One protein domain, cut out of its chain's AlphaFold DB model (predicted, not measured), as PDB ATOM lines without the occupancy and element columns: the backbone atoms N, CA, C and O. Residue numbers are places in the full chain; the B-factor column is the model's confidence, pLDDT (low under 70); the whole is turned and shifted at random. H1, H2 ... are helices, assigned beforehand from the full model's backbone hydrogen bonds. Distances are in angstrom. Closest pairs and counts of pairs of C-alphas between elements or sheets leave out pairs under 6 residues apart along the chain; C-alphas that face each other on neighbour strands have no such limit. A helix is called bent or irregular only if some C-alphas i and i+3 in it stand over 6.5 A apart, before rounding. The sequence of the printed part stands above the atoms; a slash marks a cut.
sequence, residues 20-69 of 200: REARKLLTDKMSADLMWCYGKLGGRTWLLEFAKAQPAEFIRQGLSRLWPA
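Overview. This is residues 20 to 69 of the 200 residues of an uncharacterized protein of Pseudomonas fluorescens (UniProt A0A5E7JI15). The long helix H1 makes one arm of a flat, open U; the short helix H2 makes its base, and H3 folds back as a shorter second arm, with an empty space between H1 and H3. The printed part has 50 residues with three named helices, in the order H1, H2, H3, and no named strand; the class is all helix. The whole is loose, with a radius of gyration of the C-alphas of 13.8 A, and spans 39 by 31 by 11 A.

Along the chain. H1, the longest helix, covers residues 20 to 40, 30.4 A from C-alpha 20 at (-5.347, 9.248, -43.120) to C-alpha 40 at (9.031, 33.875, -32.529). H2 covers residues 44 to 53, 14.2 A from first to last C-alpha. H3 covers residues 55 to 66, 15.6 A long, and ends with C-alpha 66 at (-3.418, 19.039, -19.550). H3 is neither bent nor irregular, but only just: C-alphas 62 and 65 are 6.2 A apart.

Arrangement. H1 touches no helix, but H1 and H2 are near each other, with 6 pairs of C-alphas within 10 A. H2 and H3 only just touch, only at the corner by their link, with 3 pairs of C-alphas within 8 A. H3 touches H2 with residues 57 to 58 alone; the closest C-alphas, those of Ala 51 and Phe 58, are 5.6 A apart. Their lines stand at a steep tilt of 50 degrees, opposite ways. H1 and H3 are apart. In H1 and H2 every O i to N i+4 pair is within hydrogen-bond range; in H3 5 of 8 are.

Size, cuts and confidence. The two C-alphas farthest apart, those of Arg 20 and Lys 52, are 39.4 A apart. Residues 20 to 34 of H1 stand free, as do residues 63 to 69, of which 63 to 66 belong to H3. The printed part has no cut, and both links are tight. The mean pLDDT of the printed part is 89.5; residue 69 is under 70.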
ATOM      1  N   ARG A  20      -5.734   9.136 -44.533       86.56
ATOM      2  CA  ARG A  20      -5.347   9.248 -43.120       86.56
ATOM      3  C   ARG A  20      -3.892   9.700 -42.963       86.56
ATOM      4  O   ARG A  20      -3.601  10.483 -42.063       86.56
ATOM      5  N   GLU A  21      -3.003   9.220 -43.827       90.19
ATOM      6  CA  GLU A  21      -1.578   9.562 -43.805       90.19
ATOM      7  C   GLU A  21      -1.334  11.006 -44.243       90.19
ATOM      8  O   GLU A  21      -0.650  11.750 -43.544       90.19
ATOM      9  N   ALA A  22      -1.975  11.443 -45.329       88.62
ATOM     10  CA  ALA A  22      -1.904  12.828 -45.788       88.62
ATOM     11  C   ALA A  22      -2.481  13.806 -44.752       88.62
ATOM     12  O   ALA A  22      -1.923  14.878 -44.525       88.62
ATOM     13  N   ARG A  23      -3.548  13.414 -44.041       89.06
ATOM     14  CA  ARG A  23      -4.084  14.194 -42.917       89.06
ATOM     15  C   ARG A  23      -3.087  14.309 -41.771       89.06
ATOM     16  O   ARG A  23      -2.950  15.386 -41.209       89.06
ATOM     17  N   LYS A  24      -2.399  13.214 -41.433       91.50
ATOM     18  CA  LYS A  24      -1.373  13.218 -40.388       91.50
ATOM     19  C   LYS A  24      -0.232  14.169 -40.753       91.50
ATOM     20  O   LYS A  24       0.106  15.019 -39.944       91.50
ATOM     21  N   LEU A  25       0.275  14.088 -41.985       94.44
ATOM     22  CA  LEU A  25       1.316  14.990 -42.488       94.44
ATOM     23  C   LEU A  25       0.886  16.463 -42.438       94.44
ATOM     24  O   LEU A  25       1.683  17.324 -42.072       94.44
ATOM     25  N   LEU A  26      -0.373  16.755 -42.778       92.38
ATOM     26  CA  LEU A  26      -0.916  18.108 -42.684       92.38
ATOM     27  C   LEU A  26      -0.963  18.595 -41.230       92.38
ATOM     28  O   LEU A  26      -0.510  19.701 -40.949       92.38
ATOM     29  N   THR A  27      -1.465  17.768 -40.309       93.12
ATOM     30  CA  THR A  27      -1.490  18.089 -38.876       93.12
ATOM     31  C   THR A  27      -0.081  18.310 -38.327       93.12
ATOM     32  O   THR A  27       0.139  19.281 -37.606       93.12
ATOM     33  N   ASP A  28       0.878  17.461 -38.702       94.81
ATOM     34  CA  ASP A  28       2.274  17.577 -38.278       94.81
ATOM     35  C   ASP A  28       2.878  18.903 -38.776       94.81
ATOM     36  O   ASP A  28       3.464  19.649 -37.988       94.81
ATOM     37  N   LYS A  29       2.648  19.265 -40.048       95.12
ATOM     38  CA  LYS A  29       3.096  20.548 -40.615       95.12
ATOM     39  C   LYS A  29       2.486  21.746 -39.884       95.12
ATOM     40  O   LYS A  29       3.213  22.647 -39.481       95.12
ATOM     41  N   MET A  30       1.175  21.729 -39.646       92.31
ATOM     42  CA  MET A  30       0.504  22.798 -38.897       92.31
ATOM     43  C   MET A  30       1.031  22.908 -37.463       92.31
ATOM     44  O   MET A  30       1.194  24.012 -36.950       92.31
ATOM     45  N   SER A  31       1.326  21.779 -36.810       91.12
ATOM     46  CA  SER A  31       1.914  21.790 -35.470       91.12
ATOM     47  C   SER A  31       3.308  22.424 -35.459       91.12
ATOM     48  O   SER A  31       3.622  23.187 -34.549       91.12
ATOM     49  N   ALA A  32       4.117  22.175 -36.495       93.00
ATOM     50  CA  ALA A  32       5.439  22.770 -36.638       93.00
ATOM     51  C   ALA A  32       5.356  24.288 -36.860       93.00
ATOM     52  O   ALA A  32       6.073  25.035 -36.197       93.00
ATOM     53  N   ASP A  33       4.438  24.744 -37.717       93.75
ATOM     54  CA  ASP A  33       4.208  26.171 -37.971       93.75
ATOM     55  C   ASP A  33       3.735  26.899 -36.699       93.75
ATOM     56  O   ASP A  33       4.231  27.977 -36.368       93.75
ATOM     57  N   LEU A  34       2.836  26.283 -35.921       89.81
ATOM     58  CA  LEU A  34       2.396  26.819 -34.628       89.81
ATOM     59  C   LEU A  34       3.549  26.924 -33.625       89.81
ATOM     60  O   LEU A  34       3.687  27.948 -32.953       89.81
ATOM     61  N   MET A  35       4.399  25.899 -33.540       92.25
ATOM     62  CA  MET A  35       5.574  25.918 -32.664       92.25
ATOM     63  C   MET A  35       6.600  26.964 -33.106       92.25
ATOM     64  O   MET A  35       7.220  27.612 -32.263       92.25
ATOM     65  N   TRP A  36       6.752  27.175 -34.413       93.62
ATOM     66  CA  TRP A  36       7.612  28.222 -34.953       93.62
ATOM     67  C   TRP A  36       7.103  29.622 -34.585       93.62
ATOM     68  O   TRP A  36       7.871  30.432 -34.059       93.62
ATOM     69  N   CYS A  37       5.805  29.888 -34.770       91.25
ATOM     70  CA  CYS A  37       5.172  31.140 -34.349       91.25
ATOM     71  C   CYS A  37       5.324  31.368 -32.841       91.25
ATOM     72  O   CYS A  37       5.693  32.460 -32.414       91.25
ATOM     73  N   TYR A  38       5.110  30.324 -32.035       92.12
ATOM     74  CA  TYR A  38       5.310  30.381 -30.590       92.12
ATOM     75  C   TYR A  38       6.759  30.729 -30.225       92.12
ATOM     76  O   TYR A  38       6.988  31.596 -29.386       92.12
ATOM     77  N   GLY A  39       7.745  30.129 -30.899       93.44
ATOM     78  CA  GLY A  39       9.156  30.468 -30.719       93.44
ATOM     79  C   GLY A  39       9.465  31.931 -31.053       93.44
ATOM     80  O   GLY A  39      10.192  32.590 -30.313       93.44
ATOM     81  N   LYS A  40       8.869  32.467 -32.127       94.12
ATOM     82  CA  LYS A  40       9.031  33.875 -32.529       94.12
ATOM     83  C   LYS A  40       8.347  34.868 -31.596       94.12
ATOM     84  O   LYS A  40       8.860  35.970 -31.438       94.12
ATOM     85  N   LEU A  41       7.250  34.477 -30.953       91.06
ATOM     86  CA  LEU A  41       6.574  35.293 -29.942       91.06
ATOM     87  C   LEU A  41       7.366  35.405 -28.629       91.06
ATOM     88  O   LEU A  41       7.019  36.230 -27.798       91.06
ATOM     89  N   GLY A  42       8.434  34.618 -28.445       94.31
ATOM     90  CA  GLY A  42       9.236  34.566 -27.215       94.31
ATOM     91  C   GLY A  42       9.088  33.246 -26.452       94.31
ATOM     92  O   GLY A  42       9.731  33.023 -25.426       94.31
ATOM     93  N   GLY A  43       8.257  32.332 -26.956       92.69
ATOM     94  CA  GLY A  43       8.025  31.026 -26.365       92.69
ATOM     95  C   GLY A  43       7.523  31.144 -24.929       92.69
ATOM     96  O   GLY A  43       6.444  31.673 -24.664       92.69
ATOM     97  N   ARG A  44       8.321  30.646 -23.979       90.69
ATOM     98  CA  ARG A  44       7.924  30.565 -22.568       90.69
ATOM     99  C   ARG A  44       7.765  31.932 -21.904       90.69
ATOM    100  O   ARG A  44       6.908  32.059 -21.034       90.69
ATOM    101  N   THR A  45       8.578  32.926 -22.264       94.62
ATOM    102  CA  THR A  45       8.495  34.257 -21.637       94.62
ATOM    103  C   THR A  45       7.172  34.923 -21.981       94.62
ATOM    104  O   THR A  45       6.463  35.367 -21.083       94.62
ATOM    105  N   TRP A  46       6.777  34.851 -23.250       95.06
ATOM    106  CA  TRP A  46       5.484  35.327 -23.726       95.06
ATOM    107  C   TRP A  46       4.310  34.608 -23.062       95.06
ATOM    108  O   TRP A  46       3.367  35.251 -22.614       95.06
ATOM    109  N   LEU A  47       4.383  33.280 -22.922       90.44
ATOM    110  CA  LEU A  47       3.335  32.512 -22.246       90.44
ATOM    111  C   LEU A  47       3.170  32.940 -20.776       90.44
ATOM    112  O   LEU A  47       2.059  32.968 -20.254       90.44
ATOM    113  N   LEU A  48       4.276  33.282 -20.109       93.75
ATOM    114  CA  LEU A  48       4.281  33.747 -18.724       93.75
ATOM    115  C   LEU A  48       3.695  35.159 -18.606       93.75
ATOM    116  O   LEU A  48       2.911  35.417 -17.695       93.75
ATOM    117  N   GLU A  49       4.031  36.058 -19.529       96.31
ATOM    118  CA  GLU A  49       3.422  37.390 -19.615       96.31
ATOM    119  C   GLU A  49       1.919  37.305 -19.903       96.31
ATOM    120  O   GLU A  49       1.124  37.955 -19.225       96.31
ATOM    121  N   PHE A  50       1.516  36.431 -20.824       94.69
ATOM    122  CA  PHE A  50       0.114  36.158 -21.124       94.69
ATOM    123  C   PHE A  50      -0.636  35.607 -19.903       94.69
ATOM    124  O   PHE A  50      -1.710  36.100 -19.567       94.69
ATOM    125  N   ALA A  51      -0.057  34.638 -19.186       94.06
ATOM    126  CA  ALA A  51      -0.658  34.078 -17.976       94.06
ATOM    127  C   ALA A  51      -0.804  35.118 -16.853       94.06
ATOM    128  O   ALA A  51      -1.783  35.079 -16.108       94.06
ATOM    129  N   LYS A  52       0.137  36.066 -16.744       96.00
ATOM    130  CA  LYS A  52       0.030  37.201 -15.814       96.00
ATOM    131  C   LYS A  52      -1.075  38.176 -16.222       96.00
ATOM    132  O   LYS A  52      -1.790  38.661 -15.353       96.00
ATOM    133  N   ALA A  53      -1.213  38.457 -17.517       97.56
ATOM    134  CA  ALA A  53      -2.222  39.380 -18.028       97.56
ATOM    135  C   ALA A  53      -3.645  38.797 -17.966       97.56
ATOM    136  O   ALA A  53      -4.596  39.522 -17.682       97.56
ATOM    137  N   GLN A  54      -3.801  37.498 -18.238       96.44
ATOM    138  CA  GLN A  54      -5.097  36.820 -18.345       96.44
ATOM    139  C   GLN A  54      -5.067  35.414 -17.712       96.44
ATOM    140  O   GLN A  54      -5.098  34.399 -18.416       96.44
ATOM    141  N   PRO A  55      -5.057  35.316 -16.370       92.50
ATOM    142  CA  PRO A  55      -4.932  34.029 -15.683       92.50
ATOM    143  C   PRO A  55      -6.129  33.097 -15.922       92.50
ATOM    144  O   PRO A  55      -5.952  31.885 -16.046       92.50
ATOM    145  N   ALA A  56      -7.346  33.638 -16.037       90.38
ATOM    146  CA  ALA A  56      -8.560  32.838 -16.216       90.38
ATOM    147  C   ALA A  56      -8.573  32.068 -17.549       90.38
ATOM    148  O   ALA A  56      -8.863  30.872 -17.571       90.38
ATOM    149  N   GLU A  57      -8.205  32.726 -18.652       91.31
ATOM    150  CA  GLU A  57      -8.125  32.089 -19.973       91.31
ATOM    151  C   GLU A  57      -6.964  31.099 -20.049       91.31
ATOM    152  O   GLU A  57      -7.115  30.010 -20.603       91.31
ATOM    153  N   PHE A  58      -5.829  31.424 -19.424       92.00
ATOM    154  CA  PHE A  58      -4.702  30.501 -19.344       92.00
ATOM    155  C   PHE A  58      -5.083  29.189 -18.639       92.00
ATOM    156  O   PHE A  58      -4.779  28.107 -19.140       92.00
ATOM    157  N   ILE A  59      -5.812  29.261 -17.523       86.38
ATOM    158  CA  ILE A  59      -6.309  28.074 -16.814       86.38
ATOM    159  C   ILE A  59      -7.356  27.346 -17.668       86.38
ATOM    160  O   ILE A  59      -7.248  26.142 -17.906       86.38
ATOM    161  N   ARG A  60      -8.349  28.069 -18.192       84.62
ATOM    162  CA  ARG A  60      -9.456  27.467 -18.941       84.62
ATOM    163  C   ARG A  60      -9.010  26.805 -20.243       84.62
ATOM    164  O   ARG A  60      -9.572  25.777 -20.607       84.62
ATOM    165  N   GLN A  61      -8.040  27.361 -20.961       87.19
ATOM    166  CA  GLN A  61      -7.607  26.840 -22.263       87.19
ATOM    167  C   GLN A  61      -6.328  26.003 -22.173       87.19
ATOM    168  O   GLN A  61      -6.220  24.972 -22.835       87.19
ATOM    169  N   GLY A  62      -5.364  26.436 -21.356       82.00
ATOM    170  CA  GLY A  62      -4.079  25.762 -21.189       82.00
ATOM    171  C   GLY A  62      -4.183  24.526 -20.302       82.00
ATOM    172  O   GLY A  62      -3.737  23.448 -20.694       82.00
ATOM    173  N   LEU A  63      -4.814  24.651 -19.129       77.75
ATOM    174  CA  LEU A  63      -4.902  23.537 -18.179       77.75
ATOM    175  C   LEU A  63      -6.032  22.555 -18.496       77.75
ATOM    176  O   LEU A  63      -5.873  21.374 -18.206       77.75
ATOM    177  N   SER A  64      -7.113  22.970 -19.164       77.00
ATOM    178  CA  SER A  64      -8.210  22.046 -19.521       77.00
ATOM    179  C   SER A  64      -7.805  20.910 -20.459       77.00
ATOM    180  O   SER A  64      -8.484  19.891 -20.509       77.00
ATOM    181  N   ARG A  65      -6.713  21.072 -21.216       75.44
ATOM    182  CA  ARG A  65      -6.153  20.005 -22.060       75.44
ATOM    183  C   ARG A  65      -5.099  19.162 -21.353       75.44
ATOM    184  O   ARG A  65      -4.858  18.036 -21.772       75.44
ATOM    185  N   LEU A  66      -4.445  19.723 -20.337       77.62
ATOM    186  CA  LEU A  66      -3.418  19.039 -19.550       77.62
ATOM    187  C   LEU A  66      -4.033  18.191 -18.443       77.62
ATOM    188  O   LEU A  66      -3.469  17.164 -18.077       77.62
ATOM    189  N   TRP A  67      -5.168  18.622 -17.901       72.25
ATOM    190  CA  TRP A  67      -5.885  17.879 -16.881       72.25
ATOM    191  C   TRP A  67      -6.962  17.034 -17.555       72.25
ATOM    192  O   TRP A  67      -7.676  17.545 -18.422       72.25
ATOM    193  N   PRO A  68      -7.081  15.741 -17.201       70.69
ATOM    194  CA  PRO A  68      -8.208  14.948 -17.660       70.69
ATOM    195  C   PRO A  68      -9.489  15.685 -17.278       70.69
ATOM    196  O   PRO A  68      -9.592  16.217 -16.169       70.69
ATOM    197  N   ALA A  69     -10.436  15.762 -18.216       69.75
ATOM    198  CA  ALA A  69     -11.731  16.357 -17.929       69.75
ATOM    199  C   ALA A  69     -12.275  15.698 -16.650       69.75
ATOM    200  O   ALA A  69     -12.216  14.464 -16.568       69.75
TER     201      ALA A  69